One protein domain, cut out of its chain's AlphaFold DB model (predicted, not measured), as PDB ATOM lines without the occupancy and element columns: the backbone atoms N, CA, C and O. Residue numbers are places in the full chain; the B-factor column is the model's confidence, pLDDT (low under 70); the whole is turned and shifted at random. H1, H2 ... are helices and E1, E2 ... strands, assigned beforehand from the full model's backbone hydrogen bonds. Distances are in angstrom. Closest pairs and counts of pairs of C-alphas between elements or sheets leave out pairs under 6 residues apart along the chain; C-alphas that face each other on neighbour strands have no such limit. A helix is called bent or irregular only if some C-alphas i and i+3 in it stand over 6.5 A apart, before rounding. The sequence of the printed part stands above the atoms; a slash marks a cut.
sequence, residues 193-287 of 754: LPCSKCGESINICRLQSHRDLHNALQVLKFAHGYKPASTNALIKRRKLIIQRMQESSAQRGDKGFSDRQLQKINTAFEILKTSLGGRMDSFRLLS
ATOM      1  N   LEU A 193     162.143 156.537 167.848       87.44
ATOM      2  CA  LEU A 193     160.688 156.384 167.888       87.44
ATOM      3  C   LEU A 193     160.234 155.046 167.278       87.44
ATOM      4  O   LEU A 193     160.744 154.655 166.227       87.44
ATOM      5  N   PRO A 194     159.262 154.341 167.886       87.19
ATOM      6  CA  PRO A 194     158.679 153.141 167.298       87.19
ATOM      7  C   PRO A 194     157.693 153.506 166.179       87.19
ATOM      8  O   PRO A 194     156.783 154.310 166.373       87.19
ATOM      9  N   CYS A 195     157.821 152.876 165.014       85.50
ATOM     10  CA  CYS A 195     156.905 153.096 163.898       85.50
ATOM     11  C   CYS A 195     155.554 152.402 164.124       85.50
ATOM     12  O   CYS A 195     155.496 151.176 164.227       85.50
ATOM     13  N   SER A 196     154.442 153.140 164.091       82.12
ATOM     14  CA  SER A 196     153.094 152.559 164.223       82.12
ATOM     15  C   SER A 196     152.686 151.661 163.040       82.12
ATOM     16  O   SER A 196     151.838 150.782 163.204       82.12
ATOM     17  N   LYS A 197     153.316 151.814 161.861       83.81
ATOM     18  CA  LYS A 197     153.046 150.999 160.656       83.81
ATOM     19  C   LYS A 197     153.801 149.661 160.609       83.81
ATOM     20  O   LYS A 197     153.279 148.715 160.020       83.81
ATOM     21  N   CYS A 198     155.010 149.566 161.173       84.25
ATOM     22  CA  CYS A 198     155.862 148.366 161.061       84.25
ATOM     23  C   CYS A 198     156.500 147.876 162.374       84.25
ATOM     24  O   CYS A 198     156.986 146.749 162.420       84.25
ATOM     25  N   GLY A 199     156.483 148.675 163.446       82.56
ATOM     26  CA  GLY A 199     157.104 148.357 164.736       82.56
ATOM     27  C   GLY A 199     158.626 148.548 164.802       82.56
ATOM     28  O   GLY A 199     159.208 148.283 165.849       82.56
ATOM     29  N   GLU A 200     159.264 149.000 163.719       84.94
ATOM     30  CA  GLU A 200     160.703 149.289 163.657       84.94
ATOM     31  C   GLU A 200     161.059 150.533 164.493       84.94
ATOM     32  O   GLU A 200     160.284 151.490 164.555       84.94
ATOM     33  N   SER A 201     162.223 150.514 165.148       86.25
ATOM     34  CA  SER A 201     162.737 151.626 165.960       86.25
ATOM     35  C   SER A 201     163.547 152.587 165.085       86.25
ATOM     36  O   SER A 201     164.691 152.297 164.742       86.25
ATOM     37  N   ILE A 202     162.962 153.727 164.718       86.25
ATOM     38  CA  ILE A 202     163.545 154.693 163.777       86.25
ATOM     39  C   ILE A 202     164.288 155.791 164.548       86.25
ATOM     40  O   ILE A 202     163.723 156.389 165.463       86.25
ATOM     41  N   ASN A 203     165.526 156.112 164.162       88.44
ATOM     42  CA  ASN A 203     166.202 157.322 164.642       88.44
ATOM     43  C   ASN A 203     165.502 158.586 164.106       88.44
ATOM     44  O   ASN A 203     165.084 158.610 162.949       88.44
ATOM     45  N   ILE A 204     165.407 159.637 164.921       86.31
ATOM     46  CA  ILE A 204     164.632 160.848 164.619       86.31
ATOM     47  C   ILE A 204     164.969 161.477 163.252       86.31
ATOM     48  O   ILE A 204     164.056 161.806 162.495       86.31
ATOM     49  N   CYS A 205     166.250 161.514 162.866       84.31
ATOM     50  CA  CYS A 205     166.707 162.088 161.593       84.31
ATOM     51  C   CYS A 205     166.267 161.268 160.360       84.31
ATOM     52  O   CYS A 205     166.258 161.774 159.240       84.31
ATOM     53  N   ARG A 206     165.885 159.997 160.552       84.75
ATOM     54  CA  ARG A 206     165.390 159.081 159.505       84.75
ATOM     55  C   ARG A 206     163.861 158.941 159.513       84.75
ATOM     56  O   ARG A 206     163.305 158.180 158.721       84.75
ATOM     57  N   LEU A 207     163.143 159.672 160.375       86.44
ATOM     58  CA  LEU A 207     161.686 159.548 160.494       86.44
ATOM     59  C   LEU A 207     160.971 159.869 159.174       86.44
ATOM     60  O   LEU A 207     160.107 159.107 158.736       86.44
ATOM     61  N   GLN A 208     161.348 160.961 158.500       84.56
ATOM     62  CA  GLN A 208     160.683 161.356 157.259       84.56
ATOM     63  C   GLN A 208     161.064 160.466 156.063       84.56
ATOM     64  O   GLN A 208     160.194 160.168 155.247       84.56
ATOM     65  N   SER A 209     162.308 159.971 155.964       83.94
ATOM     66  CA  SER A 209     162.679 158.997 154.917       83.94
ATOM     67  C   SER A 209     161.927 157.669 155.097       83.94
ATOM     68  O   SER A 209     161.400 157.118 154.131       83.94
ATOM     69  N   HIS A 210     161.762 157.202 156.338       87.31
ATOM     70  CA  HIS A 210     160.978 156.006 156.656       87.31
ATOM     71  C   HIS A 210     159.464 156.189 156.402       87.31
ATOM     72  O   HIS A 210     158.789 155.276 155.913       87.31
ATOM     73  N   ARG A 211     158.899 157.373 156.677       87.56
ATOM     74  CA  ARG A 211     157.510 157.705 156.304       87.56
ATOM     75  C   ARG A 211     157.316 157.700 154.789       87.56
ATOM     76  O   ARG A 211     156.351 157.105 154.306       87.56
ATOM     77  N   ASP A 212     158.239 158.306 154.048       87.25
ATOM     78  CA  ASP A 212     158.195 158.366 152.587       87.25
ATOM     79  C   ASP A 212     158.333 156.970 151.957       87.25
ATOM     80  O   ASP A 212     157.590 156.650 151.030       87.25
ATOM     81  N   LEU A 213     159.166 156.089 152.526       87.44
ATOM     82  CA  LEU A 213     159.229 154.662 152.179       87.44
ATOM     83  C   LEU A 213     157.860 153.977 152.335       87.44
ATOM     84  O   LEU A 213     157.385 153.301 151.419       87.44
ATOM     85  N   HIS A 214     157.184 154.174 153.471       88.56
ATOM     86  CA  HIS A 214     155.845 153.623 153.694       88.56
ATOM     87  C   HIS A 214     154.795 154.187 152.726       88.56
ATOM     88  O   HIS A 214     153.913 153.448 152.284       88.56
ATOM     89  N   ASN A 215     154.887 155.470 152.379       88.56
ATOM     90  CA  ASN A 215     153.992 156.104 151.413       88.56
ATOM     91  C   ASN A 215     154.251 155.575 149.989       88.56
ATOM     92  O   ASN A 215     153.304 155.276 149.262       88.56
ATOM     93  N   ALA A 216     155.513 155.359 149.611       88.12
ATOM     94  CA  ALA A 216     155.905 154.778 148.329       88.12
ATOM     95  C   ALA A 216     155.439 153.315 148.171       88.12
ATOM     96  O   ALA A 216     154.886 152.951 147.128       88.12
ATOM     97  N   LEU A 217     155.568 152.497 149.227       89.00
ATOM     98  CA  LEU A 217     154.997 151.142 149.283       89.00
ATOM     99  C   LEU A 217     153.474 151.166 149.065       89.00
ATOM    100  O   LEU A 217     152.950 150.355 148.298       89.00
ATOM    101  N   GLN A 218     152.771 152.117 149.687       88.81
ATOM    102  CA  GLN A 218     151.321 152.277 149.556       88.81
ATOM    103  C   GLN A 218     150.901 152.726 148.143       88.81
ATOM    104  O   GLN A 218     149.965 152.154 147.580       88.81
ATOM    105  N   VAL A 219     151.610 153.684 147.529       87.81
ATOM    106  CA  VAL A 219     151.360 154.148 146.145       87.81
ATOM    107  C   VAL A 219     151.527 153.009 145.134       87.81
ATOM    108  O   VAL A 219     150.665 152.814 144.276       87.81
ATOM    109  N   LEU A 220     152.580 152.196 145.271       88.12
ATOM    110  CA  LEU A 220     152.829 151.029 144.412       88.12
ATOM    111  C   LEU A 220     152.072 149.757 144.861       88.12
ATOM    112  O   LEU A 220     152.283 148.659 144.329       88.12
ATOM    113  N   LYS A 221     151.121 149.921 145.790       85.25
ATOM    114  CA  LYS A 221     150.174 148.904 146.270       85.25
ATOM    115  C   LYS A 221     150.867 147.628 146.761       85.25
ATOM    116  O   LYS A 221     150.418 146.525 146.443       85.25
ATOM    117  N   PHE A 222     151.973 147.758 147.489       84.69
ATOM    118  CA  PHE A 222     152.566 146.655 148.247       84.69
ATOM    119  C   PHE A 222     151.783 146.417 149.549       84.69
ATOM    120  O   PHE A 222     151.090 147.305 150.047       84.69
ATOM    121  N   ALA A 223     151.863 145.199 150.088       76.06
ATOM    122  CA  ALA A 223     151.241 144.867 151.367       76.06
ATOM    123  C   ALA A 223     152.032 145.472 152.542       76.06
ATOM    124  O   ALA A 223     153.245 145.667 152.455       76.06
ATOM    125  N   HIS A 224     151.356 145.734 153.663       66.56
ATOM    126  CA  HIS A 224     152.014 146.202 154.885       66.56
ATOM    127  C   HIS A 224     153.073 145.185 155.343       66.56
ATOM    128  O   HIS A 224     152.783 143.998 155.468       66.56
ATOM    129  N   GLY A 225     154.307 145.653 155.555       64.69
ATOM    130  CA  GLY A 225     155.462 144.813 155.897       64.69
ATOM    131  C   GLY A 225     156.181 144.149 154.711       64.69
ATOM    132  O   GLY A 225     157.273 143.626 154.904       64.69
ATOM    133  N   TYR A 226     155.639 144.197 153.488       73.19
ATOM    134  CA  TYR A 226     156.260 143.570 152.316       73.19
ATOM    135  C   TYR A 226     157.103 144.577 151.516       73.19
ATOM    136  O   TYR A 226     156.564 145.405 150.778       73.19
ATOM    137  N   LYS A 227     158.433 144.501 151.643       75.25
ATOM    138  CA  LYS A 227     159.386 145.256 150.805       75.25
ATOM    139  C   LYS A 227     159.518 144.580 149.417       75.25
ATOM    140  O   LYS A 227     159.355 143.363 149.326       75.25
ATOM    141  N   PRO A 228     159.780 145.318 148.320       80.56
ATOM    142  CA  PRO A 228     160.073 144.702 147.022       80.56
ATOM    143  C   PRO A 228     161.326 143.816 147.109       80.56
ATOM    144  O   PRO A 228     162.261 144.147 147.826       80.56
ATOM    145  N   ALA A 229     161.357 142.708 146.362       80.19
ATOM    146  CA  ALA A 229     162.484 141.765 146.385       80.19
ATOM    147  C   ALA A 229     163.607 142.108 145.383       80.19
ATOM    148  O   ALA A 229     164.723 141.626 145.520       80.19
ATOM    149  N   SER A 230     163.316 142.909 144.351       86.00
ATOM    150  CA  SER A 230     164.301 143.358 143.361       86.00
ATOM    151  C   SER A 230     163.810 144.575 142.573       86.00
ATOM    152  O   SER A 230     162.605 144.842 142.488       86.00
ATOM    153  N   THR A 231     164.742 145.280 141.932       86.69
ATOM    154  CA  THR A 231     164.463 146.367 140.978       86.69
ATOM    155  C   THR A 231     163.591 145.886 139.814       86.69
ATOM    156  O   THR A 231     162.624 146.550 139.449       86.69
ATOM    157  N   ASN A 232     163.838 144.681 139.296       86.12
ATOM    158  CA  ASN A 232     163.030 144.075 138.234       86.12
ATOM    159  C   ASN A 232     161.581 143.790 138.670       86.12
ATOM    160  O   ASN A 232     160.648 144.025 137.898       86.12
ATOM    161  N   ALA A 233     161.357 143.345 139.913       85.81
ATOM    162  CA  ALA A 233     160.006 143.201 140.460       85.81
ATOM    163  C   ALA A 233     159.301 144.565 140.607       85.81
ATOM    164  O   ALA A 233     158.118 144.697 140.284       85.81
ATOM    165  N   LEU A 234     160.041 145.594 141.029       88.25
ATOM    166  CA  LEU A 234     159.557 146.967 141.160       88.25
ATOM    167  C   LEU A 234     159.172 147.585 139.796       88.25
ATOM    168  O   LEU A 234     158.100 148.181 139.676       88.25
ATOM    169  N   ILE A 235     159.981 147.380 138.748       88.56
ATOM    170  CA  ILE A 235     159.692 147.818 137.368       88.56
ATOM    171  C   ILE A 235     158.427 147.134 136.835       88.56
ATOM    172  O   ILE A 235     157.530 147.815 136.330       88.56
ATOM    173  N   LYS A 236     158.307 145.807 136.997       87.38
ATOM    174  CA  LYS A 236     157.096 145.058 136.614       87.38
ATOM    175  C   LYS A 236     155.852 145.587 137.345       87.38
ATOM    176  O   LYS A 236     154.806 145.757 136.720       87.38
ATOM    177  N   ARG A 237     155.966 145.929 138.638       86.75
ATOM    178  CA  ARG A 237     154.867 146.520 139.424       86.75
ATOM    179  C   ARG A 237     154.468 147.915 138.932       86.75
ATOM    180  O   ARG A 237     153.272 148.167 138.807       86.75
ATOM    181  N   ARG A 238     155.434 148.787 138.610       90.19
ATOM    182  CA  ARG A 238     155.188 150.128 138.040       90.19
ATOM    183  C   ARG A 238     154.451 150.042 136.699       90.19
ATOM    184  O   ARG A 238     153.402 150.666 136.566       90.19
ATOM    185  N   LYS A 239     154.936 149.220 135.756       88.62
ATOM    186  CA  LYS A 239     154.290 149.016 134.441       88.62
ATOM    187  C   LYS A 239     152.829 148.563 134.582       88.62
ATOM    188  O   LYS A 239     151.940 149.199 134.027       88.62
ATOM    189  N   LEU A 240     152.569 147.540 135.402       88.44
ATOM    190  CA  LEU A 240     151.222 146.991 135.626       88.44
ATOM    191  C   LEU A 240     150.243 147.988 136.280       88.44
ATOM    192  O   LEU A 240     149.038 147.906 136.047       88.44
ATOM    193  N   ILE A 241     150.727 148.921 137.108       86.94
ATOM    194  CA  ILE A 241     149.876 149.963 137.708       86.94
ATOM    195  C   ILE A 241     149.510 151.032 136.676       86.94
ATOM    196  O   ILE A 241     148.339 151.398 136.601       86.94
ATOM    197  N   ILE A 242     150.476 151.483 135.869       87.06
ATOM    198  CA  ILE A 242     150.251 152.475 134.806       87.06
ATOM    199  C   ILE A 242     149.269 151.921 133.764       87.06
ATOM    200  O   ILE A 242     148.256 152.564 133.497       87.06
ATOM    201  N   GLN A 243     149.493 150.693 133.283       86.94
ATOM    202  CA  GLN A 243     148.606 150.020 132.329       86.94
ATOM    203  C   GLN A 243     147.152 149.975 132.836       86.94
ATOM    204  O   GLN A 243     146.245 150.460 132.165       86.94
ATOM    205  N   ARG A 244     146.921 149.485 134.063       84.81
ATOM    206  CA  ARG A 244     145.568 149.406 134.649       84.81
ATOM    207  C   ARG A 244     144.899 150.767 134.840       84.81
ATOM    208  O   ARG A 244     143.672 150.843 134.867       84.81
ATOM    209  N   MET A 245     145.674 151.838 135.013       78.31
ATOM    210  CA  MET A 245     145.144 153.200 135.075       78.31
ATOM    211  C   MET A 245     144.753 153.714 133.686       78.31
ATOM    212  O   MET A 245     143.680 154.294 133.566       78.31
ATOM    213  N   GLN A 246     145.548 153.431 132.649       81.50
ATOM    214  CA  GLN A 246     145.226 153.753 131.251       81.50
ATOM    215  C   GLN A 246     143.985 152.987 130.757       81.50
ATOM    216  O   GLN A 246     143.087 153.577 130.165       81.50
ATOM    217  N   GLU A 247     143.873 151.696 131.087       81.75
ATOM    218  CA  GLU A 247     142.663 150.890 130.856       81.75
ATOM    219  C   GLU A 247     141.432 151.507 131.554       81.75
ATOM    220  O   GLU A 247     140.342 151.565 130.985       81.75
ATOM    221  N   SER A 248     141.611 152.023 132.777       77.31
ATOM    222  CA  SER A 248     140.535 152.635 133.572       77.31
ATOM    223  C   SER A 248     140.123 154.037 133.105       77.31
ATOM    224  O   SER A 248     138.984 154.429 133.364       77.31
ATOM    225  N   SER A 249     141.010 154.811 132.467       72.38
ATOM    226  CA  SER A 249     140.663 156.114 131.877       72.38
ATOM    227  C   SER A 249     140.028 155.953 130.496       72.38
ATOM    228  O   SER A 249     139.014 156.596 130.227       72.38
ATOM    229  N   ALA A 250     140.521 155.021 129.673       70.44
ATOM    230  CA  ALA A 250     139.912 154.675 128.387       70.44
ATOM    231  C   ALA A 250     138.437 154.252 128.541       70.44
ATOM    232  O   ALA A 250     137.577 154.713 127.796       70.44
ATOM    233  N   GLN A 251     138.114 153.466 129.576       69.00
ATOM    234  CA  GLN A 251     136.735 153.068 129.908       69.00
ATOM    235  C   GLN A 251     135.818 154.216 130.378       69.00
ATOM    236  O   GLN A 251     134.627 153.988 130.578       69.00
ATOM    237  N   ARG A 252     136.340 155.431 130.592       68.81
ATOM    238  CA  ARG A 252     135.571 156.596 131.071       68.81
ATOM    239  C   ARG A 252     135.405 157.704 130.031       68.81
ATOM    240  O   ARG A 252     134.698 158.662 130.317       68.81
ATOM    241  N   GLY A 253     136.054 157.596 128.869       61.81
ATOM    242  CA  GLY A 253     136.066 158.660 127.855       61.81
ATOM    243  C   GLY A 253     136.759 159.954 128.307       61.81
ATOM    244  O   GLY A 253     136.559 160.999 127.695       61.81
ATOM    245  N   ASP A 254     137.544 159.897 129.386       65.31
ATOM    246  CA  ASP A 254     138.220 161.058 129.973       65.31
ATOM    247  C   ASP A 254     139.497 161.410 129.185       65.31
ATOM    248  O   ASP A 254     140.119 160.535 128.571       65.31
ATOM    249  N   LYS A 255     139.907 162.686 129.192       56.84
ATOM    250  CA  LYS A 255     141.051 163.184 128.408       56.84
ATOM    251  C   LYS A 255     142.388 162.766 129.024       56.84
ATOM    252  O   LYS A 255     143.114 163.560 129.617       56.84
ATOM    253  N   GLY A 256     142.735 161.504 128.802       56.41
ATOM    254  CA  GLY A 256     144.039 160.942 129.118       56.41
ATOM    255  C   GLY A 256     144.258 160.703 130.609       56.41
ATOM    256  O   GLY A 256     143.345 160.403 131.375       56.41
ATOM    257  N   PHE A 257     145.522 160.756 131.004       63.47
ATOM    258  CA  PHE A 257     145.982 160.499 132.359       63.47
ATOM    259  C   PHE A 257     146.579 161.799 132.913       63.47
ATOM    260  O   PHE A 257     147.346 162.458 132.223       63.47
ATOM    261  N   SER A 258     146.263 162.172 134.158       67.69
ATOM    262  CA  SER A 258     146.811 163.403 134.755       67.69
ATOM    263  C   SER A 258     148.257 163.202 135.218       67.69
ATOM    264  O   SER A 258     148.496 162.443 136.156       67.69
ATOM    265  N   ASP A 259     149.218 163.918 134.620       76.25
ATOM    266  CA  ASP A 259     150.671 163.766 134.858       76.25
ATOM    267  C   ASP A 259     151.061 163.745 136.340       76.25
ATOM    268  O   ASP A 259     151.892 162.948 136.780       76.25
ATOM    269  N   ARG A 260     150.357 164.546 137.143       76.44
ATOM    270  CA  ARG A 260     150.403 164.599 138.613       76.44
ATOM    271  C   ARG A 260     150.334 163.222 139.300       76.44
ATOM    272  O   ARG A 260     150.905 163.037 140.375       76.44
ATOM    273  N   GLN A 261     149.632 162.245 138.723       80.06
ATOM    274  CA  GLN A 261     149.573 160.868 139.231       80.06
ATOM    275  C   GLN A 261     150.799 160.034 138.809       80.06
ATOM    276  O   GLN A 261     151.263 159.203 139.590       80.06
ATOM    277  N   LEU A 262     151.364 160.276 137.621       85.44
ATOM    278  CA  LEU A 262     152.560 159.591 137.110       85.44
ATOM    279  C   LEU A 262     153.792 160.086 137.857       85.44
ATOM    280  O   LEU A 262     154.608 159.272 138.269       85.44
ATOM    281  N   GLN A 263     153.875 161.389 138.129       85.75
ATOM    282  CA  GLN A 263     154.884 161.974 139.007       85.75
ATOM    283  C   GLN A 263     154.890 161.265 140.371       85.75
ATOM    284  O   GLN A 263     155.929 160.766 140.791       85.75
ATOM    285  N   LYS A 264     153.724 161.076 141.007       86.00
ATOM    286  CA  LYS A 264     153.602 160.347 142.289       86.00
ATOM    287  C   LYS A 264     154.035 158.877 142.194       86.00
ATOM    288  O   LYS A 264     154.694 158.382 143.106       86.00
ATOM    289  N   ILE A 265     153.724 158.191 141.092       88.12
ATOM    290  CA  ILE A 265     154.184 156.816 140.822       88.12
ATOM    291  C   ILE A 265     155.706 156.764 140.595       88.12
ATOM    292  O   ILE A 265     156.362 155.839 141.073       88.12
ATOM    293  N   ASN A 266     156.276 157.752 139.903       89.19
ATOM    294  CA  ASN A 266     157.704 157.848 139.605       89.19
ATOM    295  C   ASN A 266     158.519 158.180 140.864       89.19
ATOM    296  O   ASN A 266     159.495 157.493 141.149       89.19
ATOM    297  N   THR A 267     158.083 159.151 141.673       88.50
ATOM    298  CA  THR A 267     158.698 159.466 142.972       88.50
ATOM    299  C   THR A 267     158.651 158.258 143.911       88.50
ATOM    300  O   THR A 267     159.666 157.907 144.505       88.50
ATOM    301  N   ALA A 268     157.514 157.555 143.995       88.12
ATOM    302  CA  ALA A 268     157.419 156.313 144.765       88.12
ATOM    303  C   ALA A 268     158.375 155.222 144.243       88.12
ATOM    304  O   ALA A 268     158.995 154.511 145.030       88.12
ATOM    305  N   PHE A 269     158.523 155.095 142.923       89.44
ATOM    306  CA  PHE A 269     159.443 154.142 142.305       89.44
ATOM    307  C   PHE A 269     160.908 154.443 142.649       89.44
ATOM    308  O   PHE A 269     161.618 153.534 143.074       89.44
ATOM    309  N   GLU A 270     161.351 155.696 142.543       88.38
ATOM    310  CA  GLU A 270     162.730 156.078 142.874       88.38
ATOM    311  C   GLU A 270     163.029 155.957 144.384       88.38
ATOM    312  O   GLU A 270     164.110 155.498 144.751       88.38
ATOM    313  N   ILE A 271     162.061 156.229 145.272       86.19
ATOM    314  CA  ILE A 271     162.188 155.954 146.721       86.19
ATOM    315  C   ILE A 271     162.371 154.447 146.990       86.19
ATOM    316  O   ILE A 271     163.258 154.054 147.745       86.19
ATOM    317  N   LEU A 272     161.582 153.567 146.361       86.44
ATOM    318  CA  LEU A 272     161.750 152.118 146.565       86.44
ATOM    319  C   LEU A 272     163.031 151.568 145.914       86.44
ATOM    320  O   LEU A 272     163.630 150.633 146.440       86.44
ATOM    321  N   LYS A 273     163.478 152.151 144.798       87.06
ATOM    322  CA  LYS A 273     164.733 151.813 144.105       87.06
ATOM    323  C   LYS A 273     165.966 152.233 144.914       87.06
ATOM    324  O   LYS A 273     166.889 151.436 145.055       87.06
ATOM    325  N   THR A 274     165.967 153.429 145.502       83.50
ATOM    326  CA  THR A 274     167.039 153.883 146.412       83.50
ATOM    327  C   THR A 274     167.049 153.108 147.730       83.50
ATOM    328  O   THR A 274     168.125 152.796 148.233       83.50
ATOM    329  N   SER A 275     165.879 152.698 148.241       82.56
ATOM    330  CA  SER A 275     165.774 151.763 149.372       82.56
ATOM    331  C   SER A 275     166.398 150.396 149.062       82.56
ATOM    332  O   SER A 275     167.183 149.889 149.859       82.56
ATOM    333  N   LEU A 276     166.117 149.830 147.880       82.19
ATOM    334  CA  LEU A 276     166.732 148.582 147.407       82.19
ATOM    335  C   LEU A 276     168.254 148.688 147.230       82.19
ATOM    336  O   LEU A 276     168.958 147.715 147.469       82.19
ATOM    337  N   GLY A 277     168.756 149.854 146.816       71.81
ATOM    338  CA  GLY A 277     170.189 150.116 146.656       71.81
ATOM    339  C   GLY A 277     170.930 150.486 147.947       71.81
ATOM    340  O   GLY A 277     172.097 150.851 147.867       71.81
ATOM    341  N   GLY A 278     170.276 150.481 149.114       68.19
ATOM    342  CA  GLY A 278     170.871 150.833 150.414       68.19
ATOM    343  C   GLY A 278     171.131 152.330 150.656       68.19
ATOM    344  O   GLY A 278     171.162 152.763 151.802       68.19
ATOM    345  N   ARG A 279     171.232 153.153 149.602       62.81
ATOM    346  CA  ARG A 279     171.633 154.580 149.660       62.81
ATOM    347  C   ARG A 279     170.549 155.551 150.182       62.81
ATOM    348  O   ARG A 279     170.732 156.763 150.112       62.81
ATOM    349  N   MET A 280     169.401 155.058 150.661       58.53
ATOM    350  CA  MET A 280     168.219 155.891 150.969       58.53
ATOM    351  C   MET A 280     168.413 156.852 152.154       58.53
ATOM    352  O   MET A 280     167.801 157.919 152.174       58.53
ATOM    353  N   ASP A 281     169.249 156.492 153.131       55.97
ATOM    354  CA  ASP A 281     169.490 157.331 154.312       55.97
ATOM    355  C   ASP A 281     170.609 158.365 154.097       55.97
ATOM    356  O   ASP A 281     170.570 159.434 154.704       55.97
ATOM    357  N   SER A 282     171.570 158.103 153.203       53.03
ATOM    358  CA  SER A 282     172.753 158.952 152.997       53.03
ATOM    359  C   SER A 282     172.383 160.379 152.570       53.03
ATOM    360  O   SER A 282     172.767 161.348 153.220       53.03
ATOM    361  N   PHE A 283     171.565 160.521 151.520       48.69
ATOM    362  CA  PHE A 283     171.286 161.820 150.890       48.69
ATOM    363  C   PHE A 283     170.577 162.841 151.796       48.69
ATOM    364  O   PHE A 283     170.790 164.036 151.625       48.69
ATOM    365  N   ARG A 284     169.745 162.403 152.754       54.47
ATOM    366  CA  ARG A 284     169.036 163.314 153.681       54.47
ATOM    367  C   ARG A 284     169.765 163.558 155.000       54.47
ATOM    368  O   ARG A 284     169.480 164.546 155.667       54.47
ATOM    369  N   LEU A 285     170.692 162.680 155.386       58.03
ATOM    370  CA  LEU A 285     171.559 162.934 156.539       58.03
ATOM    371  C   LEU A 285     172.671 163.932 156.188       58.03
ATOM    372  O   LEU A 285     173.070 164.703 157.048       58.03
ATOM    373  N   LEU A 286     173.107 163.974 154.923       51.19
ATOM    374  CA  LEU A 286     174.071 164.958 154.418       51.19
ATOM    375  C   LEU A 286     173.480 166.374 154.236       51.19
ATOM    376  O   LEU A 286     174.228 167.345 154.248       51.19
ATOM    377  N   SER A 287     172.157 166.521 154.081       50.66
ATOM    378  CA  SER A 287     171.501 167.829 153.878       50.66
ATOM    379  C   SER A 287     171.125 168.573 155.166       50.66
ATOM    380  O   SER A 287     170.701 169.731 155.108       50.66
TER     381      SER A 287
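AT A GLANCE: This is residues 193 to 287 of the 754 residues of the protein "Predicted protein" of Nematostella vectensis (UniProt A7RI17). Two long helices, H2 and H3, fold back on each other as a helical hairpin, and a third, H1, crosses H3 with its second half, residues 212 to 219, leaving H3 between H1 and H2. The first half of H1 reaches away to one end of the long shape, where the short strand E1 and the small helix H4 lie; residues 250 to 255 stick out at the other end. The printed part has 95 residues, with one named strand and four named helices in the order E1, H1, H2, H3, H4, and is mostly helix. It is only just loose, close to compact, with a radius of gyration of the C-alphas of 15.2 A, and elongated, spanning 48 by 27 by 25 A.

IN THESE COORDINATES: Start at Leu 193 and go on to E1, residues 201 to 203. Find C-alpha 204 at (164.632, 160.848, 164.619); from there H1 runs 23.7 A to residue 219. It is irregular: C-alphas 205 and 208 are 7.5 A apart. H2, residues 231 to 250, begins at C-alpha 231 at (164.463, 146.367, 140.978) and is 28.8 A long. H3, residues 259 to 276, is 25.4 A long. H4, residues 282 to 285, ends at C-alpha 285 at (171.559, 162.934, 156.539).

HOW THE PARTS SIT: Residues 193 to 194 pair antiparallel with residues 201 to 202 of E1, which pairs with no named strand. H1 touches H3 with residues 212 to 219 alone, at a steep tilt of 57 degrees, opposite ways; their closest C-alphas, of Ala 216 and Ala 268, are 4.2 A apart. H2 and H3 touch at a shallow tilt of 14 degrees, opposite ways, closest at the C-alphas of Thr 231 and Lys 273, 6.3 A. H1, with residues 205 to 209 alone, and H4 only just touch, with 3 pairs of C-alphas within 8 A, the closest those of Cys 205 and Leu 285, 7.1 A. H1 and H2 are apart. Each O i to N i+4 pair is within hydrogen-bond range in H2 and H3, and 10 of 12 are in H1; H4 is too short for such a pair.

THE WHOLE: The two C-alphas farthest apart, of Asn 203 and Gly 253, are 47.6 A from each other. The printed part has no cut, and the link from H1 to H2 is long, with 11 residues. The mean pLDDT of the printed part is 79.4; residues 224 to 225, 251 to 258 and 278 to 287 are under 70.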